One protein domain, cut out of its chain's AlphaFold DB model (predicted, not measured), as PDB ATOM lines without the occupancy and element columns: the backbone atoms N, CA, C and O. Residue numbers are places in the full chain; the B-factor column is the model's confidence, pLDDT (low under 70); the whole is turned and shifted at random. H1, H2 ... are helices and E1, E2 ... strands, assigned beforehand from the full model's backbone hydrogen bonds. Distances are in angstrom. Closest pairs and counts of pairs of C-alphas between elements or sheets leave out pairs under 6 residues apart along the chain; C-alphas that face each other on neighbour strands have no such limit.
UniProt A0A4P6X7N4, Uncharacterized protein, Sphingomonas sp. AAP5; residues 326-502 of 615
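What this domain is: This is residues 326 to 502 of the 615 residues of an uncharacterized protein of Sphingomonas sp. AAP5 (UniProt A0A4P6X7N4). A twisted wall of five parallel strands, E1, E8, E2, E3 and E4, has helix H1 packed along one face and a small three-stranded meander, E5 to E7, over part of the other. From this body the chain runs out into a loose arm with H2, H3 and H4, which makes the long axis, and folds back through a long unnamed stretch to the short helix H5 near the E4 edge. The printed part has 177 residues with five named helices and eight named strands, in the order E1 E2 H1 E3 H2 H3 H4 H5 E4 E5 E6 E7 E8. The class is mixed, helices and strands, with 84 residues in named elements, under half. The whole is compact by its radius of gyration of the C-alphas, 17.3 A, yet elongated in outline, with spans of 58 by 32 by 31 A.

Where its parts are: Begin with the large sheet: find C-alpha 335 at (-57.427, 19.165, -0.855), where E1 starts and runs to residue 338. Beside it look for E8, residues 496 to 499, then E2, residues 352 to 356 and 13.3 A long, E3, residues 375 to 379 and 13.4 A long, and E4, residues 470 to 473. The small sheet is E5, residues 476 to 480, E6, residues 483 to 486, and E7, residues 491 to 493. Of the helices, H1 takes residues 360 to 372 over 19.1 A. H2 is residues 396 to 401, and H3 is residues 405 to 411. Find C-alpha 416 at (-44.818, -14.664, -12.520); from there H4, the longest helix, runs 25.7 A to C-alpha 433 at (-25.525, 2.134, -15.221). H5 is residues 461 to 466.

How they stand to each other: Look across the large sheet in the order E1 E8 E2 E3 E4, parallel throughout and only just strongly twisted, with C-alphas up to 4.2 A off its best plane. N 337 and O 497 are 2.9 A apart between E1 and E8, N 498 and O 354 2.8 A between E8 and E2, N 355 and O 377 2.8 A between E2 and E3, and N 378 and O 471 2.9 A between E3 and E4. H1 is on this sheet, making two layers, a helix on one face of a sheet; its height is 8.8 A, and it lies over E2 and E3. It runs along the strands, at 10 degrees to E2 on the local plane, and its closest C-alphas to E3 are Ala 370 and Val 376, 6.2 A. E2, H1 and E3 form a strand-helix-strand unit, two parallel neighbour strands with a helix between, whose crossover is right-handed; E3, H2 to H5 and E4 form another. H5 only grazes the sheet with residues 461 to 465. It touches H1 at a steep tilt of 52 degrees, the closest C-alphas being Cys 367 and Val 461, 6.0 A. E5, E6 and E7 form a meander, each strand the antiparallel neighbour of the one before, in two hairpins. There N 485 and O 478 are 2.9 A apart, and N 484 and O 492 2.8 A. The closest C-alphas of E7 and E2 are Ala 493 and Arg 352, 7.1 A. Farther out, H3 and H4 are close but not clearly touching, about perpendicular at 75 degrees, with the C-alphas of Leu 411 and Met 419 closest at 7.8 A. H2 touches no helix. In H2, H3, H4 and H5 every O i to N i+4 pair is within hydrogen-bond range; in H1, 8 of 9 are.

The domain as a whole: The two C-alphas farthest apart are those of Leu 406 and Asp 481, 58.2 A. The printed part has no cut. The long links are E1 to E2, E3 to H2 and H4 to H5, the last being residues 434 to 460. Look at residues 386 to 387 and 456 to 457 for a short parallel pairing. The mean pLDDT of the printed part is 90.8, and residues 450 to 452 of this model are under 70.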
ATOM      1  N   PRO A 326     -57.084   5.600   0.412       93.75
ATOM      2  CA  PRO A 326     -56.397   5.207   1.635       93.75
ATOM      3  C   PRO A 326     -57.133   5.756   2.863       93.75
ATOM      4  O   PRO A 326     -57.785   6.795   2.803       93.75
ATOM      5  N   ASP A 327     -56.993   5.060   3.984       93.31
ATOM      6  CA  ASP A 327     -57.484   5.514   5.284       93.31
ATOM      7  C   ASP A 327     -56.450   6.469   5.901       93.31
ATOM      8  O   ASP A 327     -55.443   6.026   6.455       93.31
ATOM      9  N   LEU A 328     -56.655   7.775   5.720       94.38
ATOM     10  CA  LEU A 328     -55.777   8.822   6.245       94.38
ATOM     11  C   LEU A 328     -56.344   9.361   7.562       94.38
ATOM     12  O   LEU A 328     -57.526   9.687   7.650       94.38
ATOM     13  N   LYS A 329     -55.503   9.431   8.598       94.44
ATOM     14  CA  LYS A 329     -55.913   9.782   9.965       94.44
ATOM     15  C   LYS A 329     -55.654  11.253  10.257       94.44
ATOM     16  O   LYS A 329     -54.535  11.697  10.053       94.44
ATOM     17  N   GLY A 330     -56.639  11.954  10.814       93.75
ATOM     18  CA  GLY A 330     -56.520  13.357  11.229       93.75
ATOM     19  C   GLY A 330     -57.146  14.352  10.240       93.75
ATOM     20  O   GLY A 330     -57.481  13.973   9.115       93.75
ATOM     21  N   PRO A 331     -57.371  15.606  10.670       94.19
ATOM     22  CA  PRO A 331     -57.912  16.662   9.821       94.19
ATOM     23  C   PRO A 331     -56.870  17.155   8.806       94.19
ATOM     24  O   PRO A 331     -55.668  17.070   9.040       94.19
ATOM     25  N   PHE A 332     -57.336  17.695   7.680       95.06
ATOM     26  CA  PHE A 332     -56.471  18.288   6.661       95.06
ATOM     27  C   PHE A 332     -57.194  19.432   5.946       95.06
ATOM     28  O   PHE A 332     -58.135  19.182   5.196       95.06
ATOM     29  N   ALA A 333     -56.754  20.678   6.158       91.50
ATOM     30  CA  ALA A 333     -57.290  21.849   5.452       91.50
ATOM     31  C   ALA A 333     -57.023  21.860   3.936       91.50
ATOM     32  O   ALA A 333     -57.710  22.565   3.194       91.50
ATOM     33  N   GLY A 334     -56.014  21.121   3.461       93.38
ATOM     34  CA  GLY A 334     -55.720  21.011   2.035       93.38
ATOM     35  C   GLY A 334     -56.732  20.140   1.286       93.38
ATOM     36  O   GLY A 334     -57.647  19.545   1.853       93.38
ATOM     37  N   ARG A 335     -56.552  20.015  -0.032       95.88
ATOM     38  CA  ARG A 335     -57.427  19.165  -0.855       95.88
ATOM     39  C   ARG A 335     -56.879  17.741  -0.931       95.88
ATOM     40  O   ARG A 335     -55.683  17.544  -1.120       95.88
ATOM     41  N   ILE A 336     -57.759  16.747  -0.858       96.94
ATOM     42  CA  ILE A 336     -57.434  15.339  -1.125       96.94
ATOM     43  C   ILE A 336     -58.222  14.911  -2.360       96.94
ATOM     44  O   ILE A 336     -59.434  15.109  -2.414       96.94
ATOM     45  N   LEU A 337     -57.546  14.348  -3.359       96.50
ATOM     46  CA  LEU A 337     -58.184  13.812  -4.562       96.50
ATOM     47  C   LEU A 337     -57.630  12.434  -4.908       96.50
ATOM     48  O   LEU A 337     -56.470  12.136  -4.628       96.50
ATOM     49  N   HIS A 338     -58.448  11.587  -5.528       97.38
ATOM     50  CA  HIS A 338     -57.947  10.374  -6.166       97.38
ATOM     51  C   HIS A 338     -57.364  10.718  -7.534       97.38
ATOM     52  O   HIS A 338     -57.833  11.648  -8.184       97.38
ATOM     53  N   SER A 339     -56.428   9.920  -8.047       95.81
ATOM     54  CA  SER A 339     -55.892  10.104  -9.404       95.81
ATOM     55  C   SER A 339     -56.965  10.083 -10.508       95.81
ATOM     56  O   SER A 339     -56.700  10.533 -11.612       95.81
ATOM     57  N   LYS A 340     -58.178   9.591 -10.210       94.94
ATOM     58  CA  LYS A 340     -59.347   9.644 -11.106       94.94
ATOM     59  C   LYS A 340     -59.825  11.082 -11.352       94.94
ATOM     60  O   LYS A 340     -60.311  11.383 -12.433       94.94
ATOM     61  N   ASP A 341     -59.674  11.953 -10.361       95.12
ATOM     62  CA  ASP A 341     -60.126  13.345 -10.415       95.12
ATOM     63  C   ASP A 341     -58.997  14.304 -10.836       95.12
ATOM     64  O   ASP A 341     -59.174  15.522 -10.838       95.12
ATOM     65  N   TYR A 342     -57.816  13.768 -11.166       95.44
ATOM     66  CA  TYR A 342     -56.697  14.534 -11.703       95.44
ATOM     67  C   TYR A 342     -56.894  14.771 -13.206       95.44
ATOM     68  O   TYR A 342     -56.953  13.823 -13.987       95.44
ATOM     69  N   THR A 343     -56.981  16.037 -13.622       93.44
ATOM     70  CA  THR A 343     -57.293  16.400 -15.020       93.44
ATOM     71  C   THR A 343     -56.076  16.807 -15.846       93.44
ATOM     72  O   THR A 343     -56.138  16.770 -17.079       93.44
ATOM     73  N   GLY A 344     -54.976  17.178 -15.191       94.44
ATOM     74  CA  GLY A 344     -53.757  17.661 -15.835       94.44
ATOM     75  C   GLY A 344     -52.895  18.547 -14.924       94.44
ATOM     76  O   GLY A 344     -53.252  18.766 -13.755       94.44
ATOM     77  N   PRO A 345     -51.772  19.083 -15.445       95.88
ATOM     78  CA  PRO A 345     -50.772  19.824 -14.671       95.88
ATOM     79  C   PRO A 345     -51.328  21.044 -13.924       95.88
ATOM     80  O   PRO A 345     -50.853  21.381 -12.842       95.88
ATOM     81  N   GLU A 346     -52.396  21.668 -14.423       95.38
ATOM     82  CA  GLU A 346     -53.072  22.780 -13.746       95.38
ATOM     83  C   GLU A 346     -53.613  22.408 -12.357       95.38
ATOM     84  O   GLU A 346     -53.751  23.263 -11.484       95.38
ATOM     85  N   THR A 347     -53.886  21.120 -12.120       95.56
ATOM     86  CA  THR A 347     -54.377  20.623 -10.826       95.56
ATOM     87  C   THR A 347     -53.325  20.803  -9.723       95.56
ATOM     88  O   THR A 347     -53.676  21.064  -8.564       95.56
ATOM     89  N   VAL A 348     -52.046  20.678 -10.099       97.75
ATOM     90  CA  VAL A 348     -50.865  20.627  -9.218       97.75
ATOM     91  C   VAL A 348     -50.000  21.892  -9.275       97.75
ATOM     92  O   VAL A 348     -49.167  22.094  -8.392       97.75
ATOM     93  N   ALA A 349     -50.215  22.764 -10.262       98.06
ATOM     94  CA  ALA A 349     -49.426  23.975 -10.472       98.06
ATOM     95  C   ALA A 349     -49.372  24.889  -9.231       98.06
ATOM     96  O   ALA A 349     -50.398  25.199  -8.625       98.06
ATOM     97  N   GLY A 350     -48.162  25.312  -8.853       98.06
ATOM     98  CA  GLY A 350     -47.903  26.232  -7.737       98.06
ATOM     99  C   GLY A 350     -48.156  25.673  -6.329       98.06
ATOM    100  O   GLY A 350     -48.018  26.411  -5.354       98.06
ATOM    101  N   LYS A 351     -48.511  24.390  -6.191       98.19
ATOM    102  CA  LYS A 351     -48.867  23.757  -4.906       98.19
ATOM    103  C   LYS A 351     -47.733  22.914  -4.343       98.19
ATOM    104  O   LYS A 351     -46.871  22.454  -5.084       98.19
ATOM    105  N   ARG A 352     -47.750  22.657  -3.037       98.44
ATOM    106  CA  ARG A 352     -46.962  21.595  -2.396       98.44
ATOM    107  C   ARG A 352     -47.768  20.305  -2.473       98.44
ATOM    108  O   ARG A 352     -48.821  20.195  -1.841       98.44
ATOM    109  N   VAL A 353     -47.322  19.373  -3.305       98.62
ATOM    110  CA  VAL A 353     -48.104  18.199  -3.703       98.62
ATOM    111  C   VAL A 353     -47.523  16.944  -3.079       98.62
ATOM    112  O   VAL A 353     -46.341  16.662  -3.238       98.62
ATOM    113  N   LEU A 354     -48.372  16.161  -2.420       98.62
ATOM    114  CA  LEU A 354     -48.058  14.808  -1.987       98.62
ATOM    115  C   LEU A 354     -48.758  13.799  -2.899       98.62
ATOM    116  O   LEU A 354     -49.985  13.732  -2.922       98.62
ATOM    117  N   VAL A 355     -47.998  12.969  -3.605       98.56
ATOM    118  CA  VAL A 355     -48.529  11.823  -4.353       98.56
ATOM    119  C   VAL A 355     -48.389  10.566  -3.499       98.56
ATOM    120  O   VAL A 355     -47.308  10.274  -2.989       98.56
ATOM    121  N   ILE A 356     -49.476   9.811  -3.324       98.06
ATOM    122  CA  ILE A 356     -49.485   8.554  -2.561       98.06
ATOM    123  C   ILE A 356     -49.648   7.368  -3.511       98.06
ATOM    124  O   ILE A 356     -50.649   7.274  -4.223       98.06
ATOM    125  N   GLY A 357     -48.722   6.410  -3.436       95.31
ATOM    126  CA  GLY A 357     -48.735   5.184  -4.237       95.31
ATOM    127  C   GLY A 357     -47.831   5.265  -5.465       95.31
ATOM    128  O   GLY A 357     -47.509   6.345  -5.922       95.31
ATOM    129  N   ALA A 358     -47.441   4.108  -6.002       93.88
ATOM    130  CA  ALA A 358     -46.420   3.989  -7.048       93.88
ATOM    131  C   ALA A 358     -46.926   3.250  -8.302       93.88
ATOM    132  O   ALA A 358     -46.188   2.483  -8.914       93.88
ATOM    133  N   GLY A 359     -48.212   3.402  -8.637       92.25
ATOM    134  CA  GLY A 359     -48.771   2.896  -9.898       92.25
ATOM    135  C   GLY A 359     -48.457   3.825 -11.075       92.25
ATOM    136  O   GLY A 359     -47.880   4.892 -10.885       92.25
ATOM    137  N   GLN A 360     -48.882   3.463 -12.289       92.88
ATOM    138  CA  GLN A 360     -48.595   4.288 -13.469       92.88
ATOM    139  C   GLN A 360     -49.134   5.720 -13.337       92.88
ATOM    140  O   GLN A 360     -48.406   6.664 -13.616       92.88
ATOM    141  N   SER A 361     -50.371   5.890 -12.855       94.88
ATOM    142  CA  SER A 361     -50.947   7.224 -12.639       94.88
ATOM    143  C   SER A 361     -50.108   8.075 -11.683       94.88
ATOM    144  O   SER A 361     -50.044   9.284 -11.856       94.88
ATOM    145  N   ALA A 362     -49.431   7.455 -10.709       96.44
ATOM    146  CA  ALA A 362     -48.525   8.180  -9.830       96.44
ATOM    147  C   ALA A 362     -47.315   8.717 -10.597       96.44
ATOM    148  O   ALA A 362     -46.950   9.866 -10.395       96.44
ATOM    149  N   MET A 363     -46.720   7.916 -11.490       96.06
ATOM    150  CA  MET A 363     -45.564   8.340 -12.291       96.06
ATOM    151  C   MET A 363     -45.908   9.529 -13.188       96.06
ATOM    152  O   MET A 363     -45.135  10.485 -13.247       96.06
ATOM    153  N   ASP A 364     -47.081   9.495 -13.826       95.12
ATOM    154  CA  ASP A 364     -47.561  10.591 -14.670       95.12
ATOM    155  C   ASP A 364     -47.751  11.871 -13.831       95.12
ATOM    156  O   ASP A 364     -47.115  12.887 -14.112       95.12
ATOM    157  N   VAL A 365     -48.516  11.795 -12.728       97.56
ATOM    158  CA  VAL A 365     -48.759  12.941 -11.828       97.56
ATOM    159  C   VAL A 365     -47.457  13.493 -11.247       97.56
ATOM    160  O   VAL A 365     -47.310  14.707 -11.142       97.56
ATOM    161  N   LEU A 366     -46.512  12.631 -10.860       98.00
ATOM    162  CA  LEU A 366     -45.215  13.041 -10.321       98.00
ATOM    163  C   LEU A 366     -44.399  13.826 -11.341       98.00
ATOM    164  O   LEU A 366     -43.840  14.862 -10.995       98.00
ATOM    165  N   CYS A 367     -44.342  13.355 -12.587       96.31
ATOM    166  CA  CYS A 367     -43.603  14.046 -13.640       96.31
ATOM    167  C   CYS A 367     -44.244  15.387 -14.003       96.31
ATOM    168  O   CYS A 367     -43.529  16.349 -14.272       96.31
ATOM    169  N   ASP A 368     -45.575  15.466 -14.000       96.12
ATOM    170  CA  ASP A 368     -46.275  16.729 -14.222       96.12
ATOM    171  C   ASP A 368     -46.048  17.698 -13.064       96.12
ATOM    172  O   ASP A 368     -45.727  18.863 -13.282       96.12
ATOM    173  N   ALA A 369     -46.179  17.214 -11.827       98.06
ATOM    174  CA  ALA A 369     -45.966  18.014 -10.633       98.06
ATOM    175  C   ALA A 369     -44.523  18.522 -10.556       98.06
ATOM    176  O   ALA A 369     -44.331  19.696 -10.269       98.06
ATOM    177  N   ALA A 370     -43.523  17.700 -10.881       97.75
ATOM    178  CA  ALA A 370     -42.120  18.118 -10.871       97.75
ATOM    179  C   ALA A 370     -41.860  19.328 -11.788       97.75
ATOM    180  O   ALA A 370     -41.004  20.152 -11.492       97.75
ATOM    181  N   ALA A 371     -42.636  19.480 -12.867       95.44
ATOM    182  CA  ALA A 371     -42.482  20.587 -13.802       95.44
ATOM    183  C   ALA A 371     -43.175  21.896 -13.369       95.44
ATOM    184  O   ALA A 371     -42.762  22.964 -13.815       95.44
ATOM    185  N   VAL A 372     -44.255  21.840 -12.573       97.69
ATOM    186  CA  VAL A 372     -45.114  23.024 -12.320       97.69
ATOM    187  C   VAL A 372     -45.505  23.256 -10.857       97.69
ATOM    188  O   VAL A 372     -46.065  24.306 -10.533       97.69
ATOM    189  N   ALA A 373     -45.281  22.291  -9.968       98.44
ATOM    190  CA  ALA A 373     -45.604  22.400  -8.550       98.44
ATOM    191  C   ALA A 373     -44.547  23.231  -7.807       98.44
ATOM    192  O   ALA A 373     -43.418  23.396  -8.255       98.44
ATOM    193  N   LYS A 374     -44.909  23.742  -6.628       98.25
ATOM    194  CA  LYS A 374     -43.973  24.442  -5.735       98.25
ATOM    195  C   LYS A 374     -43.012  23.473  -5.038       98.25
ATOM    196  O   LYS A 374     -41.881  23.844  -4.749       98.25
ATOM    197  N   ALA A 375     -43.492  22.275  -4.709       98.38
ATOM    198  CA  ALA A 375     -42.709  21.176  -4.147       98.38
ATOM    199  C   ALA A 375     -43.453  19.853  -4.372       98.38
ATOM    200  O   ALA A 375     -44.689  19.841  -4.341       98.38
ATOM    201  N   VAL A 376     -42.720  18.750  -4.548       98.75
ATOM    202  CA  VAL A 376     -43.307  17.423  -4.782       98.75
ATOM    203  C   VAL A 376     -42.762  16.400  -3.797       98.75
ATOM    204  O   VAL A 376     -41.557  16.189  -3.673       98.75
ATOM    205  N   TYR A 377     -43.686  15.711  -3.142       98.31
ATOM    206  CA  TYR A 377     -43.418  14.617  -2.225       98.31
ATOM    207  C   TYR A 377     -44.076  13.345  -2.751       98.31
ATOM    208  O   TYR A 377     -45.223  13.368  -3.200       98.31
ATOM    209  N   HIS A 378     -43.379  12.215  -2.669       98.19
ATOM    210  CA  HIS A 378     -43.910  10.913  -3.068       98.19
ATOM    211  C   HIS A 378     -43.865   9.947  -1.890       98.19
ATOM    212  O   HIS A 378     -42.789   9.540  -1.456       98.19
ATOM    213  N   SER A 379     -45.040   9.551  -1.401       97.31
ATOM    214  CA  SER A 379     -45.170   8.568  -0.327       97.31
ATOM    215  C   SER A 379     -45.424   7.170  -0.877       97.31
ATOM    216  O   SER A 379     -46.416   6.917  -1.576       97.31
ATOM    217  N   THR A 380     -44.556   6.229  -0.500       94.38
ATOM    218  CA  THR A 380     -44.741   4.805  -0.796       94.38
ATOM    219  C   THR A 380     -44.599   3.946   0.456       94.38
ATOM    220  O   THR A 380     -43.847   4.248   1.377       94.38
ATOM    221  N   ARG A 381     -45.333   2.824   0.491       88.81
ATOM    222  CA  ARG A 381     -45.230   1.830   1.578       88.81
ATOM    223  C   ARG A 381     -44.049   0.873   1.427       88.81
ATOM    224  O   ARG A 381     -43.656   0.226   2.387       88.81
ATOM    225  N   ARG A 382     -43.553   0.733   0.203       87.88
ATOM    226  CA  ARG A 382     -42.475  -0.171  -0.205       87.88
ATOM    227  C   ARG A 382     -41.748   0.429  -1.404       87.88
ATOM    228  O   ARG A 382     -42.256   1.380  -2.011       87.88
ATOM    229  N   GLY A 383     -40.591  -0.128  -1.748       88.31
ATOM    230  CA  GLY A 383     -39.872   0.241  -2.962       88.31
ATOM    231  C   GLY A 383     -40.685  -0.063  -4.219       88.31
ATOM    232  O   GLY A 383     -41.526  -0.966  -4.232       88.31
ATOM    233  N   PHE A 384     -40.428   0.692  -5.280       90.81
ATOM    234  CA  PHE A 384     -41.032   0.497  -6.594       90.81
ATOM    235  C   PHE A 384     -39.952   0.469  -7.669       90.81
ATOM    236  O   PHE A 384     -38.798   0.838  -7.432       90.81
ATOM    237  N   ILE A 385     -40.353   0.018  -8.853       89.12
ATOM    238  CA  ILE A 385     -39.513   0.011 -10.040       89.12
ATOM    239  C   ILE A 385     -40.243   0.749 -11.151       89.12
ATOM    240  O   ILE A 385     -41.417   0.480 -11.426       89.12
ATOM    241  N   CYS A 386     -39.522   1.671 -11.778       91.12
ATOM    242  CA  CYS A 386     -39.958   2.367 -12.971       91.12
ATOM    243  C   CYS A 386     -38.991   2.054 -14.111       91.12
ATOM    244  O   CYS A 386     -37.813   2.388 -14.047       91.12
ATOM    245  N   THR A 387     -39.450   1.347 -15.134       90.25
ATOM    246  CA  THR A 387     -38.604   1.006 -16.274       90.25
ATOM    247  C   THR A 387     -38.624   2.140 -17.297       90.25
ATOM    248  O   THR A 387     -39.658   2.786 -17.493       90.25
ATOM    249  N   PRO A 388     -37.500   2.408 -17.978       90.62
ATOM    250  CA  PRO A 388     -37.495   3.406 -19.032       90.62
ATOM    251  C   PRO A 388     -38.390   2.942 -20.185       90.62
ATOM    252  O   PRO A 388     -38.414   1.760 -20.545       90.62
ATOM    253  N   ARG A 389     -39.111   3.884 -20.798       92.19
ATOM    254  CA  ARG A 389     -39.930   3.611 -21.990       92.19
ATOM    255  C   ARG A 389     -39.054   3.155 -23.156       92.19
ATOM    256  O   ARG A 389     -39.437   2.240 -23.880       92.19
ATOM    257  N   PHE A 390     -37.866   3.743 -23.293       91.50
ATOM    258  CA  PHE A 390     -36.888   3.365 -24.308       91.50
ATOM    259  C   PHE A 390     -35.649   2.730 -23.683       91.50
ATOM    260  O   PHE A 390     -35.059   3.267 -22.747       91.50
ATOM    261  N   PHE A 391     -35.203   1.624 -24.265       87.94
ATOM    262  CA  PHE A 391     -33.954   0.965 -23.918       87.94
ATOM    263  C   PHE A 391     -33.201   0.598 -25.198       87.94
ATOM    264  O   PHE A 391     -33.778   0.026 -26.120       87.94
ATOM    265  N   MET A 392     -31.920   0.976 -25.285       86.69
ATOM    266  CA  MET A 392     -31.077   0.768 -26.477       86.69
ATOM    267  C   MET A 392     -31.721   1.261 -27.791       86.69
ATOM    268  O   MET A 392     -31.623   0.605 -28.823       86.69
ATOM    269  N   GLY A 393     -32.418   2.402 -27.757       87.56
ATOM    270  CA  GLY A 393     -33.083   2.979 -28.937       87.56
ATOM    271  C   GLY A 393     -34.406   2.310 -29.333       87.56
ATOM    272  O   GLY A 393     -35.042   2.740 -30.292       87.56
ATOM    273  N   HIS A 394     -34.863   1.303 -28.586       89.75
ATOM    274  CA  HIS A 394     -36.102   0.579 -28.856       89.75
ATOM    275  C   HIS A 394     -37.123   0.755 -27.724       89.75
ATOM    276  O   HIS A 394     -36.735   0.908 -26.564       89.75
ATOM    277  N   PRO A 395     -38.437   0.712 -28.014       92.38
ATOM    278  CA  PRO A 395     -39.457   0.663 -26.971       92.38
ATOM    279  C   PRO A 395     -39.296  -0.604 -26.122       92.38
ATOM    280  O   PRO A 395     -39.418  -1.716 -26.643       92.38
ATOM    281  N   THR A 396     -39.057  -0.445 -24.819       88.94
ATOM    282  CA  THR A 396     -38.729  -1.542 -23.891       88.94
ATOM    283  C   THR A 396     -39.773  -2.656 -23.938       88.94
ATOM    284  O   THR A 396     -39.441  -3.836 -24.037       88.94
ATOM    285  N   GLU A 397     -41.057  -2.297 -23.943       87.19
ATOM    286  CA  GLU A 397     -42.138  -3.280 -23.967       87.19
ATOM    287  C   GLU A 397     -42.270  -3.998 -25.321       87.19
ATOM    288  O   GLU A 397     -42.559  -5.192 -25.353       87.19
ATOM    289  N   ALA A 398     -41.995  -3.331 -26.448       86.19
ATOM    290  CA  ALA A 398     -42.046  -3.987 -27.758       86.19
ATOM    291  C   ALA A 398     -41.034  -5.146 -27.851       86.19
ATOM    292  O   ALA A 398     -41.341  -6.192 -28.426       86.19
ATOM    293  N   MET A 399     -39.863  -4.992 -27.221       82.00
ATOM    294  CA  MET A 399     -38.857  -6.055 -27.105       82.00
ATOM    295  C   MET A 399     -39.370  -7.246 -26.276       82.00
ATOM    296  O   MET A 399     -39.042  -8.395 -26.572       82.00
ATOM    297  N   MET A 400     -40.200  -6.986 -25.259       78.62
ATOM    298  CA  MET A 400     -40.805  -8.017 -24.407       78.62
ATOM    299  C   MET A 400     -41.997  -8.724 -25.068       78.62
ATOM    300  O   MET A 400     -42.261  -9.887 -24.769       78.62
ATOM    301  N   GLU A 401     -42.714  -8.043 -25.964       78.69
ATOM    302  CA  GLU A 401     -43.893  -8.567 -26.668       78.69
ATOM    303  C   GLU A 401     -43.549  -9.557 -27.783       78.69
ATOM    304  O   GLU A 401     -44.289 -10.515 -28.028       78.69
ATOM    305  N   SER A 402     -42.419  -9.342 -28.458       78.50
ATOM    306  CA  SER A 402     -41.948 -10.193 -29.556       78.50
ATOM    307  C   SER A 402     -40.544 -10.739 -29.282       78.50
ATOM    308  O   SER A 402     -39.619 -10.471 -30.052       78.50
ATOM    309  N   PRO A 403     -40.354 -11.518 -28.198       80.88
ATOM    310  CA  PRO A 403     -39.060 -12.105 -27.908       80.88
ATOM    311  C   PRO A 403     -38.719 -13.157 -28.977       80.88
ATOM    312  O   PRO A 403     -39.626 -13.816 -29.506       80.88
ATOM    313  N   PRO A 404     -37.424 -13.395 -29.258       84.19
ATOM    314  CA  PRO A 404     -36.995 -14.492 -30.120       84.19
ATOM    315  C   PRO A 404     -37.664 -15.822 -29.722       84.19
ATOM    316  O   PRO A 404     -37.825 -16.073 -28.525       84.19
ATOM    317  N   PRO A 405     -38.041 -16.709 -30.668       82.88
ATOM    318  CA  PRO A 405     -38.911 -17.859 -30.387       82.88
ATOM    319  C   PRO A 405     -38.462 -18.756 -29.226       82.88
ATOM    320  O   PRO A 405     -39.290 -19.171 -28.413       82.88
ATOM    321  N   LEU A 406     -37.156 -19.022 -29.112       84.00
ATOM    322  CA  LEU A 406     -36.577 -19.807 -28.015       84.00
ATOM    323  C   LEU A 406     -36.769 -19.116 -26.655       84.00
ATOM    324  O   LEU A 406     -37.208 -19.743 -25.690       84.00
ATOM    325  N   ILE A 407     -36.519 -17.805 -26.603       83.25
ATOM    326  CA  ILE A 407     -36.692 -16.976 -25.406       83.25
ATOM    327  C   ILE A 407     -38.179 -16.872 -25.055       83.25
ATOM    328  O   ILE A 407     -38.561 -17.112 -23.915       83.25
ATOM    329  N   GLY A 408     -39.056 -16.617 -26.028       82.75
ATOM    330  CA  GLY A 408     -40.505 -16.576 -25.809       82.75
ATOM    331  C   GLY A 408     -41.089 -17.909 -25.328       82.75
ATOM    332  O   GLY A 408     -42.015 -17.941 -24.508       82.75
ATOM    333  N   ALA A 409     -40.541 -19.035 -25.798       82.19
ATOM    334  CA  ALA A 409     -40.921 -20.361 -25.326       82.19
ATOM    335  C   ALA A 409     -40.594 -20.543 -23.835       82.19
ATOM    336  O   ALA A 409     -41.453 -21.029 -23.087       82.19
ATOM    337  N   LEU A 410     -39.399 -20.104 -23.424       83.56
ATOM    338  CA  LEU A 410     -38.935 -20.096 -22.039       83.56
ATOM    339  C   LEU A 410     -39.770 -19.145 -21.168       83.56
ATOM    340  O   LEU A 410     -40.334 -19.589 -20.171       83.56
ATOM    341  N   LEU A 411     -39.938 -17.883 -21.577       81.50
ATOM    342  CA  LEU A 411     -40.660 -16.853 -20.816       81.50
ATOM    343  C   LEU A 411     -42.111 -17.238 -20.509       81.50
ATOM    344  O   LEU A 411     -42.594 -16.994 -19.408       81.50
ATOM    345  N   ALA A 412     -42.813 -17.903 -21.432       80.12
ATOM    346  CA  ALA A 412     -44.172 -18.371 -21.145       80.12
ATOM    347  C   ALA A 412     -44.258 -19.695 -20.371       80.12
ATOM    348  O   ALA A 412     -45.345 -20.254 -20.227       80.12
ATOM    349  N   ARG A 413     -43.127 -20.238 -19.920       82.62
ATOM    350  CA  ARG A 413     -43.076 -21.315 -18.922       82.62
ATOM    351  C   ARG A 413     -42.595 -20.815 -17.558       82.62
ATOM    352  O   ARG A 413     -42.641 -21.590 -16.611       82.62
ATOM    353  N   LEU A 414     -42.134 -19.566 -17.462       80.00
ATOM    354  CA  LEU A 414     -41.670 -18.992 -16.206       80.00
ATOM    355  C   LEU A 414     -42.853 -18.574 -15.317       80.00
ATOM    356  O   LEU A 414     -43.780 -17.930 -15.826       80.00
ATOM    357  N   PRO A 415     -42.788 -18.875 -14.005       80.88
ATOM    358  CA  PRO A 415     -43.689 -18.302 -13.010       80.88
ATOM    359  C   PRO A 415     -43.621 -16.772 -12.989       80.88
ATOM    360  O   PRO A 415     -42.574 -16.179 -13.280       80.88
ATOM    361  N   LEU A 416     -44.720 -16.125 -12.596       77.19
ATOM    362  CA  LEU A 416     -44.818 -14.664 -12.520       77.19
ATOM    363  C   LEU A 416     -43.799 -14.060 -11.547       77.19
ATOM    364  O   LEU A 416     -43.165 -13.054 -11.857       77.19
ATOM    365  N   THR A 417     -43.580 -14.698 -10.399       78.62
ATOM    366  CA  THR A 417     -42.609 -14.248  -9.385       78.62
ATOM    367  C   THR A 417     -41.184 -14.200  -9.939       78.62
ATOM    368  O   THR A 417     -40.469 -13.217  -9.740       78.62
ATOM    369  N   SER A 418     -40.781 -15.217 -10.702       81.94
ATOM    370  CA  SER A 418     -39.483 -15.262 -11.386       81.94
ATOM    371  C   SER A 418     -39.366 -14.196 -12.476       81.94
ATOM    372  O   SER A 418     -38.301 -13.599 -12.637       81.94
ATOM    373  N   MET A 419     -40.456 -13.912 -13.196       80.19
ATOM    374  CA  MET A 419     -40.489 -12.820 -14.171       80.19
ATOM    375  C   MET A 419     -40.288 -11.459 -13.490       80.19
ATOM    376  O   MET A 419     -39.464 -10.672 -13.949       80.19
ATOM    377  N   PHE A 420     -40.947 -11.205 -12.355       81.62
ATOM    378  CA  PHE A 420     -40.730  -9.982 -11.578       81.62
ATOM    379  C   PHE A 420     -39.307  -9.866 -11.033       81.62
ATOM    380  O   PHE A 420     -38.748  -8.775 -11.074       81.62
ATOM    381  N   ARG A 421     -38.692 -10.969 -10.580       83.88
ATOM    382  CA  ARG A 421     -37.267 -10.995 -10.182       83.88
ATOM    383  C   ARG A 421     -36.354 -10.558 -11.313       83.88
ATOM    384  O   ARG A 421     -35.481  -9.722 -11.106       83.88
ATOM    385  N   MET A 422     -36.587 -11.089 -12.508       84.31
ATOM    386  CA  MET A 422     -35.810 -10.737 -13.690       84.31
ATOM    387  C   MET A 422     -35.995  -9.265 -14.072       84.31
ATOM    388  O   MET A 422     -35.006  -8.563 -14.258       84.31
ATOM    389  N   ILE A 423     -37.242  -8.782 -14.138       85.25
ATOM    390  CA  ILE A 423     -37.535  -7.371 -14.439       85.25
ATOM    391  C   ILE A 423     -36.881  -6.464 -13.396       85.25
ATOM    392  O   ILE A 423     -36.288  -5.450 -13.760       85.25
ATOM    393  N   ALA A 424     -36.941  -6.838 -12.118       85.69
ATOM    394  CA  ALA A 424     -36.371  -6.041 -11.047       85.69
ATOM    395  C   ALA A 424     -34.854  -5.913 -11.157       85.69
ATOM    396  O   ALA A 424     -34.335  -4.799 -11.157       85.69
ATOM    397  N   LEU A 425     -34.166  -7.042 -11.342       87.50
ATOM    398  CA  LEU A 425     -32.720  -7.077 -11.539       87.50
ATOM    399  C   LEU A 425     -32.302  -6.241 -12.757       87.50
ATOM    400  O   LEU A 425     -31.373  -5.439 -12.670       87.50
ATOM    401  N   MET A 426     -33.001  -6.399 -13.884       86.19
ATOM    402  CA  MET A 426     -32.714  -5.634 -15.101       86.19
ATOM    403  C   MET A 426     -32.897  -4.134 -14.869       86.19
ATOM    404  O   MET A 426     -32.037  -3.344 -15.245       86.19
ATOM    405  N   SER A 427     -33.981  -3.741 -14.205       86.44
ATOM    406  CA  SER A 427     -34.289  -2.332 -13.951       86.44
ATOM    407  C   SER A 427     -33.292  -1.690 -12.989       86.44
ATOM    408  O   SER A 427     -32.823  -0.586 -13.246       86.44
ATOM    409  N   GLU A 428     -32.907  -2.396 -11.922       85.81
ATOM    410  CA  GLU A 428     -31.861  -1.934 -11.004       85.81
ATOM    411  C   GLU A 428     -30.511  -1.802 -11.719       85.81
ATOM    412  O   GLU A 428     -29.799  -0.817 -11.524       85.81
ATOM    413  N   THR A 429     -30.174  -2.751 -12.594       88.00
ATOM    414  CA  THR A 429     -28.944  -2.687 -13.397       88.00
ATOM    415  C   THR A 429     -28.936  -1.454 -14.300       88.00
ATOM    416  O   THR A 429     -27.943  -0.733 -14.341       88.00
ATOM    417  N   VAL A 430     -30.048  -1.168 -14.986       88.00
ATOM    418  CA  VAL A 430     -30.180   0.017 -15.848       88.00
ATOM    419  C   VAL A 430     -30.068   1.311 -15.042       88.00
ATOM    420  O   VAL A 430     -29.356   2.229 -15.454       88.00
ATOM    421  N   LEU A 431     -30.714   1.378 -13.876       88.88
ATOM    422  CA  LEU A 431     -30.617   2.531 -12.982       88.88
ATOM    423  C   LEU A 431     -29.167   2.752 -12.519       88.88
ATOM    424  O   LEU A 431     -28.666   3.874 -12.584       88.88
ATOM    425  N   ARG A 432     -28.464   1.669 -12.159       90.06
ATOM    426  CA  ARG A 432     -27.059   1.700 -11.726       90.06
ATOM    427  C   ARG A 432     -26.114   2.164 -12.825       90.06
ATOM    428  O   ARG A 432     -25.251   2.995 -12.564       90.06
ATOM    429  N   VAL A 433     -26.294   1.674 -14.050       88.62
ATOM    430  CA  VAL A 433     -25.525   2.134 -15.221       88.62
ATOM    431  C   VAL A 433     -25.783   3.615 -15.510       88.62
ATOM    432  O   VAL A 433     -24.886   4.313 -15.971       88.62
ATOM    433  N   SER A 434     -26.972   4.118 -15.173       84.50
ATOM    434  CA  SER A 434     -27.324   5.539 -15.287       84.50
ATOM    435  C   SER A 434     -26.770   6.404 -14.141       84.50
ATOM    436  O   SER A 434     -27.043   7.600 -14.100       84.50
ATOM    437  N   GLY A 435     -26.001   5.824 -13.209       85.56
ATOM    438  CA  GLY A 435     -25.351   6.538 -12.107       85.56
ATOM    439  C   GLY A 435     -26.186   6.674 -10.829       85.56
ATOM    440  O   GLY A 435     -25.785   7.409  -9.931       85.56
ATOM    441  N   ALA A 436     -27.319   5.974 -10.713       89.62
ATOM    442  CA  ALA A 436     -28.201   6.052  -9.548       89.62
ATOM    443  C   ALA A 436     -28.555   4.667  -8.985       89.62
ATOM    444  O   ALA A 436     -28.423   3.634  -9.630       89.62
ATOM    445  N   THR A 437     -29.043   4.628  -7.752       89.94
ATOM    446  CA  THR A 437     -29.651   3.444  -7.134       89.94
ATOM    447  C   THR A 437     -30.885   3.884  -6.360       89.94
ATOM    448  O   THR A 437     -30.975   5.044  -5.969       89.94
ATOM    449  N   ASN A 438     -31.823   2.978  -6.069       89.06
ATOM    450  CA  ASN A 438     -32.953   3.329  -5.200       89.06
ATOM    451  C   ASN A 438     -32.465   3.941  -3.871       89.06
ATOM    452  O   ASN A 438     -32.956   4.992  -3.472       89.06
ATOM    453  N   ALA A 439     -31.427   3.355  -3.260       87.88
ATOM    454  CA  ALA A 439     -30.835   3.857  -2.022       87.88
ATOM    455  C   ALA A 439     -30.279   5.287  -2.157       87.88
ATOM    456  O   ALA A 439     -30.555   6.124  -1.303       87.88
ATOM    457  N   SER A 440     -29.549   5.594  -3.238       90.94
ATOM    458  CA  SER A 440     -29.014   6.947  -3.461       90.94
ATOM    459  C   SER A 440     -30.100   7.986  -3.757       90.94
ATOM    460  O   SER A 440     -29.846   9.174  -3.612       90.94
ATOM    461  N   LEU A 441     -31.294   7.551  -4.171       91.94
ATOM    462  CA  LEU A 441     -32.464   8.402  -4.416       91.94
ATOM    463  C   LEU A 441     -33.416   8.477  -3.206       91.94
ATOM    464  O   LEU A 441     -34.507   9.033  -3.313       91.94
ATOM    465  N   GLY A 442     -33.045   7.879  -2.066       90.06
ATOM    466  CA  GLY A 442     -33.895   7.809  -0.872       90.06
ATOM    467  C   GLY A 442     -35.109   6.884  -1.013       90.06
ATOM    468  O   GLY A 442     -35.986   6.892  -0.158       90.06
ATOM    469  N   ILE A 443     -35.175   6.072  -2.072       92.31
ATOM    470  CA  ILE A 443     -36.270   5.136  -2.335       92.31
ATOM    471  C   ILE A 443     -35.948   3.791  -1.656       92.31
ATOM    472  O   ILE A 443     -34.848   3.258  -1.834       92.31
ATOM    473  N   PRO A 444     -36.895   3.170  -0.929       89.44
ATOM    474  CA  PRO A 444     -36.691   1.846  -0.357       89.44
ATOM    475  C   PRO A 444     -36.366   0.784  -1.424       89.44
ATOM    476  O   PRO A 444     -36.799   0.897  -2.581       89.44
ATOM    477  N   PRO A 445     -35.643  -0.292  -1.063       84.56
ATOM    478  CA  PRO A 445     -35.377  -1.385  -1.987       84.56
ATOM    479  C   PRO A 445     -36.682  -2.043  -2.447       84.56
ATOM    480  O   PRO A 445     -37.668  -2.127  -1.707       84.56
ATOM    481  N   TYR A 446     -36.692  -2.513  -3.693       83.81
ATOM    482  CA  TYR A 446     -37.826  -3.247  -4.237       83.81
ATOM    483  C   TYR A 446     -37.904  -4.640  -3.609       83.81
ATOM    484  O   TYR A 446     -36.959  -5.424  -3.675       83.81
ATOM    485  N   THR A 447     -39.045  -4.952  -3.002       78.19
ATOM    486  CA  THR A 447     -39.274  -6.229  -2.326       78.19
ATOM    487  C   THR A 447     -40.107  -7.153  -3.198       78.19
ATOM    488  O   THR A 447     -41.212  -6.803  -3.615       78.19
ATOM    489  N   ILE A 448     -39.598  -8.362  -3.426       71.75
ATOM    490  CA  ILE A 448     -40.320  -9.424  -4.131       71.75
ATOM    491  C   ILE A 448     -40.933 -10.324  -3.076       71.75
ATOM    492  O   ILE A 448     -40.365 -11.346  -2.690       71.75
ATOM    493  N   ASP A 449     -42.059  -9.849  -2.566       70.06
ATOM    494  CA  ASP A 449     -42.944 -10.607  -1.699       70.06
ATOM    495  C   ASP A 449     -43.945 -11.405  -2.544       70.06
ATOM    496  O   ASP A 449     -43.802 -11.556  -3.761       70.06
ATOM    497  N   ASP A 450     -44.966 -11.925  -1.880       60.34
ATOM    498  CA  ASP A 450     -46.023 -12.691  -2.510       60.34
ATOM    499  C   ASP A 450     -46.848 -11.875  -3.516       60.34
ATOM    500  O   ASP A 450     -47.378 -12.438  -4.457       60.34
ATOM    501  N   SER A 451     -46.916 -10.548  -3.389       63.31
ATOM    502  CA  SER A 451     -47.690  -9.653  -4.256       63.31
ATOM    503  C   SER A 451     -46.826  -8.462  -4.693       63.31
ATOM    504  O   SER A 451     -47.100  -7.317  -4.284       63.31
ATOM    505  N   PRO A 452     -45.786  -8.700  -5.514       68.19
ATOM    506  CA  PRO A 452     -44.831  -7.667  -5.883       68.19
ATOM    507  C   PRO A 452     -45.550  -6.507  -6.592       68.19
ATOM    508  O   PRO A 452     -46.499  -6.745  -7.346       68.19
ATOM    509  N   PRO A 453     -45.172  -5.241  -6.332       73.69
ATOM    510  CA  PRO A 453     -45.775  -4.126  -7.046       73.69
ATOM    511  C   PRO A 453     -45.431  -4.243  -8.538       73.69
ATOM    512  O   PRO A 453     -44.262  -4.443  -8.861       73.69
ATOM    513  N   PRO A 454     -46.410  -4.130  -9.452       78.75
ATOM    514  CA  PRO A 454     -46.123  -4.226 -10.875       78.75
ATOM    515  C   PRO A 454     -45.157  -3.106 -11.296       78.75
ATOM    516  O   PRO A 454     -45.239  -1.997 -10.758       78.75
ATOM    517  N   PRO A 455     -44.242  -3.375 -12.243       85.19
ATOM    518  CA  PRO A 455     -43.348  -2.358 -12.766       85.19
ATOM    519  C   PRO A 455     -44.169  -1.272 -13.465       85.19
ATOM    520  O   PRO A 455     -45.122  -1.560 -14.190       85.19
ATOM    521  N   THR A 456     -43.778  -0.026 -13.244       91.62
ATOM    522  CA  THR A 456     -44.302   1.134 -13.979       91.62
ATOM    523  C   THR A 456     -43.346   1.513 -15.098       91.62
ATOM    524  O   THR A 456     -42.226   1.002 -15.126       91.62
ATOM    525  N   MET A 457     -43.762   2.394 -16.012       91.56
ATOM    526  CA  MET A 457     -42.872   2.881 -17.067       91.56
ATOM    527  C   MET A 457     -42.905   4.402 -17.205       91.56
ATOM    528  O   MET A 457     -43.937   4.991 -17.527       91.56
ATOM    529  N   ASP A 458     -41.747   5.030 -17.044       92.69
ATOM    530  CA  ASP A 458     -41.503   6.434 -17.359       92.69
ATOM    531  C   ASP A 458     -39.995   6.645 -17.569       92.69
ATOM    532  O   ASP A 458     -39.161   5.966 -16.973       92.69
ATOM    533  N   GLN A 459     -39.630   7.565 -18.459       90.94
ATOM    534  CA  GLN A 459     -38.228   7.850 -18.781       90.94
ATOM    535  C   GLN A 459     -37.599   8.888 -17.835       90.94
ATOM    536  O   GLN A 459     -36.379   8.982 -17.755       90.94
ATOM    537  N   ARG A 460     -38.422   9.697 -17.161       93.00
ATOM    538  CA  ARG A 460     -38.039  10.946 -16.489       93.00
ATOM    539  C   ARG A 460     -38.036  10.823 -14.973       93.00
ATOM    540  O   ARG A 460     -37.253  11.502 -14.321       93.00
ATOM    541  N   VAL A 461     -38.906   9.983 -14.404       94.62
ATOM    542  CA  VAL A 461     -39.196  10.004 -12.958       94.62
ATOM    543  C   VAL A 461     -37.941   9.922 -12.081       94.62
ATOM    544  O   VAL A 461     -37.793  10.710 -11.153       94.62
ATOM    545  N   TYR A 462     -36.992   9.034 -12.398       93.81
ATOM    546  CA  TYR A 462     -35.757   8.904 -11.619       93.81
ATOM    547  C   TYR A 462     -34.819  10.104 -11.768       93.81
ATOM    548  O   TYR A 462     -34.086  10.408 -10.832       93.81
ATOM    549  N   THR A 463     -34.858  10.813 -12.896       93.38
ATOM    550  CA  THR A 463     -34.111  12.064 -13.064       93.38
ATOM    551  C   THR A 463     -34.631  13.128 -12.105       93.38
ATOM    552  O   THR A 463     -33.823  13.752 -11.428       93.38
ATOM    553  N   PHE A 464     -35.953  13.275 -11.970       96.25
ATOM    554  CA  PHE A 464     -36.552  14.226 -11.024       96.25
ATOM    555  C   PHE A 464     -36.243  13.892  -9.560       96.25
ATOM    556  O   PHE A 464     -36.074  14.795  -8.745       96.25
ATOM    557  N   TYR A 465     -36.084  12.610  -9.228       96.12
ATOM    558  CA  TYR A 465     -35.509  12.217  -7.941       96.12
ATOM    559  C   TYR A 465     -34.049  12.646  -7.793       96.12
ATOM    560  O   TYR A 465     -33.667  13.192  -6.764       96.12
ATOM    561  N   ALA A 466     -33.226  12.393  -8.813       93.81
ATOM    562  CA  ALA A 466     -31.788  12.637  -8.756       93.81
ATOM    563  C   ALA A 466     -31.435  14.126  -8.616       93.81
ATOM    564  O   ALA A 466     -30.440  14.453  -7.976       93.81
ATOM    565  N   ILE A 467     -32.246  15.016  -9.197       94.12
ATOM    566  CA  ILE A 467     -32.048  16.473  -9.118       94.12
ATOM    567  C   ILE A 467     -32.800  17.133  -7.952       94.12
ATOM    568  O   ILE A 467     -32.624  18.323  -7.721       94.12
ATOM    569  N   GLY A 468     -33.593  16.366  -7.194       94.75
ATOM    570  CA  GLY A 468     -34.268  16.835  -5.980       94.75
ATOM    571  C   GLY A 468     -35.656  17.455  -6.176       94.75
ATOM    572  O   GLY A 468     -36.244  17.907  -5.196       94.75
ATOM    573  N   ASP A 469     -36.210  17.435  -7.392       97.62
ATOM    574  CA  ASP A 469     -37.562  17.943  -7.680       97.62
ATOM    575  C   ASP A 469     -38.662  17.047  -7.092       97.62
ATOM    576  O   ASP A 469     -39.763  17.514  -6.799       97.62
ATOM    577  N   ILE A 470     -38.367  15.754  -6.896       98.25
ATOM    578  CA  ILE A 470     -39.229  14.813  -6.178       98.25
ATOM    579  C   ILE A 470     -38.505  14.310  -4.937       98.25
ATOM    580  O   ILE A 470     -37.432  13.712  -5.016       98.25
ATOM    581  N   ILE A 471     -39.161  14.457  -3.791       97.00
ATOM    582  CA  ILE A 471     -38.648  13.996  -2.508       97.00
ATOM    583  C   ILE A 471     -39.424  12.749  -2.064       97.00
ATOM    584  O   ILE A 471     -40.650  12.770  -1.931       97.00
ATOM    585  N   HIS A 472     -38.720  11.638  -1.824       96.69
ATOM    586  CA  HIS A 472     -39.342  10.427  -1.277       96.69
ATOM    587  C   HIS A 472     -39.720  10.614   0.200       96.69
ATOM    588  O   HIS A 472     -39.012  11.273   0.969       96.69
ATOM    589  N   ARG A 473     -40.853  10.020   0.587       96.12
ATOM    590  CA  ARG A 473     -41.318   9.906   1.968       96.12
ATOM    591  C   ARG A 473     -41.799   8.497   2.277       96.12
ATOM    592  O   ARG A 473     -42.347   7.797   1.418       96.12
ATOM    593  N   GLY A 474     -41.661   8.108   3.544       93.94
ATOM    594  CA  GLY A 474     -42.288   6.900   4.068       93.94
ATOM    595  C   GLY A 474     -43.828   6.937   4.014       93.94
ATOM    596  O   GLY A 474     -44.433   7.893   3.515       93.94
ATOM    597  N   PRO A 475     -44.500   5.895   4.531       95.50
ATOM    598  CA  PRO A 475     -45.953   5.884   4.681       95.50
ATOM    599  C   PRO A 475     -46.466   7.114   5.442       95.50
ATOM    600  O   PRO A 475     -45.860   7.521   6.431       95.50
ATOM    601  N   VAL A 476     -47.606   7.665   5.021       96.94
ATOM    602  CA  VAL A 476     -48.319   8.697   5.792       96.94
ATOM    603  C   VAL A 476     -48.765   8.108   7.132       96.94
ATOM    604  O   VAL A 476     -49.435   7.075   7.154       96.94
ATOM    605  N   ALA A 477     -48.393   8.761   8.231       96.19
ATOM    606  CA  ALA A 477     -48.758   8.363   9.586       96.19
ATOM    607  C   ALA A 477     -49.972   9.152  10.096       96.19
ATOM    608  O   ALA A 477     -50.909   8.563  10.633       96.19
ATOM    609  N   ALA A 478     -49.970  10.471   9.897       96.25
ATOM    610  CA  ALA A 478     -51.059  11.348  10.305       96.25
ATOM    611  C   ALA A 478     -51.124  12.603   9.429       96.25
ATOM    612  O   ALA A 478     -50.114  13.074   8.903       96.25
ATOM    613  N   LEU A 479     -52.331  13.134   9.308       97.00
ATOM    614  CA  LEU A 479     -52.628  14.454   8.788       97.00
ATOM    615  C   LEU A 479     -52.814  15.404   9.971       97.00
ATOM    616  O   LEU A 479     -53.403  15.049  10.994       97.00
ATOM    617  N   ASP A 480     -52.287  16.602   9.805       90.81
ATOM    618  CA  ASP A 480     -52.453  17.735  10.697       90.81
ATOM    619  C   ASP A 480     -52.775  18.953   9.828       90.81
ATOM    620  O   ASP A 480     -52.579  18.937   8.609       90.81
ATOM    621  N   ASP A 481     -53.292  20.020  10.418       86.44
ATOM    622  CA  ASP A 481     -53.804  21.137   9.645       86.44
ATOM    623  C   ASP A 481     -52.694  21.771   8.773       86.44
ATOM    624  O   ASP A 481     -51.682  22.298   9.251       86.44
ATOM    625  N   GLY A 482     -52.830  21.616   7.449       85.25
ATOM    626  CA  GLY A 482     -51.836  22.017   6.444       85.25
ATOM    627  C   GLY A 482     -50.525  21.211   6.414       85.25
ATOM    628  O   GLY A 482     -49.614  21.593   5.676       85.25
ATOM    629  N   HIS A 483     -50.399  20.122   7.182       95.12
ATOM    630  CA  HIS A 483     -49.177  19.318   7.293       95.12
ATOM    631  C   HIS A 483     -49.439  17.810   7.217       95.12
ATOM    632  O   HIS A 483     -50.491  17.303   7.593       95.12
ATOM    633  N   VAL A 484     -48.438  17.067   6.752       97.62
ATOM    634  CA  VAL A 484     -48.448  15.604   6.726       97.62
ATOM    635  C   VAL A 484     -47.236  15.091   7.483       97.62
ATOM    636  O   VAL A 484     -46.106  15.467   7.171       97.62
ATOM    637  N   THR A 485     -47.484  14.218   8.457       97.31
ATOM    638  CA  THR A 485     -46.447  13.501   9.200       97.31
ATOM    639  C   THR A 485     -46.303  12.094   8.635       97.31
ATOM    640  O   THR A 485     -47.289  11.369   8.463       97.31
ATOM    641  N   PHE A 486     -45.068  11.690   8.363       96.69
ATOM    642  CA  PHE A 486     -44.723  10.388   7.802       96.69
ATOM    643  C   PHE A 486     -44.150   9.454   8.874       96.69
ATOM    644  O   PHE A 486     -43.733   9.879   9.950       96.69
ATOM    645  N   ALA A 487     -44.134   8.153   8.588       93.81
ATOM    646  CA  ALA A 487     -43.671   7.127   9.525       93.81
ATOM    647  C   ALA A 487     -42.170   7.218   9.867       93.81
ATOM    648  O   ALA A 487     -41.731   6.628  10.849       93.81
ATOM    649  N   ASP A 488     -41.392   7.942   9.064       87.81
ATOM    650  CA  ASP A 488     -39.977   8.245   9.306       87.81
ATOM    651  C   ASP A 488     -39.774   9.468  10.228       87.81
ATOM    652  O   ASP A 488     -38.637   9.832  10.520       87.81
ATOM    653  N   GLY A 489     -40.860  10.091  10.705       91.88
ATOM    654  CA  GLY A 489     -40.840  11.273  11.566       91.88
ATOM    655  C   GLY A 489     -40.790  12.605  10.815       91.88
ATOM    656  O   GLY A 489     -40.918  13.653  11.449       91.88
ATOM    657  N   ASN A 490     -40.654  12.598   9.482       94.56
ATOM    658  CA  ASN A 490     -40.700  13.825   8.692       94.56
ATOM    659  C   ASN A 490     -42.092  14.464   8.761       94.56
ATOM    660  O   ASN A 490     -43.113  13.770   8.769       94.56
ATOM    661  N   ARG A 491     -42.126  15.800   8.767       96.25
ATOM    662  CA  ARG A 491     -43.352  16.601   8.733       96.25
ATOM    663  C   ARG A 491     -43.220  17.680   7.668       96.25
ATOM    664  O   ARG A 491     -42.417  18.596   7.822       96.25
ATOM    665  N   ASP A 492     -44.025  17.585   6.617       97.31
ATOM    666  CA  ASP A 492     -44.013  18.533   5.502       97.31
ATOM    667  C   ASP A 492     -45.342  19.267   5.403       97.31
ATOM    668  O   ASP A 492     -46.404  18.711   5.682       97.31
ATOM    669  N   ALA A 493     -45.293  20.526   4.984       97.06
ATOM    670  CA  ALA A 493     -46.491  21.302   4.725       97.06
ATOM    671  C   ALA A 493     -47.008  21.011   3.306       97.06
ATOM    672  O   ALA A 493     -46.265  21.169   2.337       97.06
ATOM    673  N   ILE A 494     -48.269  20.596   3.182       98.12
ATOM    674  CA  ILE A 494     -48.856  20.064   1.942       98.12
ATOM    675  C   ILE A 494     -50.166  20.791   1.637       98.12
ATOM    676  O   ILE A 494     -51.019  20.936   2.508       98.12
ATOM    677  N   ASP A 495     -50.344  21.204   0.382       97.81
ATOM    678  CA  ASP A 495     -51.559  21.883  -0.092       97.81
ATOM    679  C   ASP A 495     -52.529  20.909  -0.781       97.81
ATOM    680  O   ASP A 495     -53.750  21.096  -0.763       97.81
ATOM    681  N   LEU A 496     -51.984  19.868  -1.422       98.25
ATOM    682  CA  LEU A 496     -52.747  18.895  -2.195       98.25
ATOM    683  C   LEU A 496     -52.195  17.477  -2.020       98.25
ATOM    684  O   LEU A 496     -51.013  17.236  -2.253       98.25
ATOM    685  N   ILE A 497     -53.079  16.529  -1.713       98.38
ATOM    686  CA  ILE A 497     -52.786  15.094  -1.707       98.38
ATOM    687  C   ILE A 497     -53.448  14.440  -2.924       98.38
ATOM    688  O   ILE A 497     -54.663  14.535  -3.102       98.38
ATOM    689  N   VAL A 498     -52.655  13.743  -3.741       98.44
ATOM    690  CA  VAL A 498     -53.114  12.939  -4.880       98.44
ATOM    691  C   VAL A 498     -52.946  11.452  -4.564       98.44
ATOM    692  O   VAL A 498     -51.848  10.895  -4.604       98.44
ATOM    693  N   CYS A 499     -54.057  10.788  -4.267       98.12
ATOM    694  CA  CYS A 499     -54.119   9.359  -3.990       98.12
ATOM    695  C   CYS A 499     -54.110   8.564  -5.304       98.12
ATOM    696  O   CYS A 499     -55.145   8.391  -5.944       98.12
ATOM    697  N   SER A 500     -52.945   8.046  -5.690       96.19
ATOM    698  CA  SER A 500     -52.757   7.135  -6.829       96.19
ATOM    699  C   SER A 500     -52.770   5.677  -6.357       96.19
ATOM    700  O   SER A 500     -51.859   4.885  -6.608       96.19
ATOM    701  N   THR A 501     -53.813   5.331  -5.605       93.69
ATOM    702  CA  THR A 501     -53.914   4.107  -4.795       93.69
ATOM    703  C   THR A 501     -54.721   2.984  -5.456       93.69
ATOM    704  O   THR A 501     -54.972   1.945  -4.835       93.69
ATOM    705  N   GLY A 502     -55.050   3.153  -6.738       90.75
ATOM    706  CA  GLY A 502     -55.702   2.153  -7.579       90.75
ATOM    707  C   GLY A 502     -57.224   2.138  -7.445       90.75
ATOM    708  O   GLY A 502     -57.837   3.028  -6.864       90.75
TER     709      GLY A 502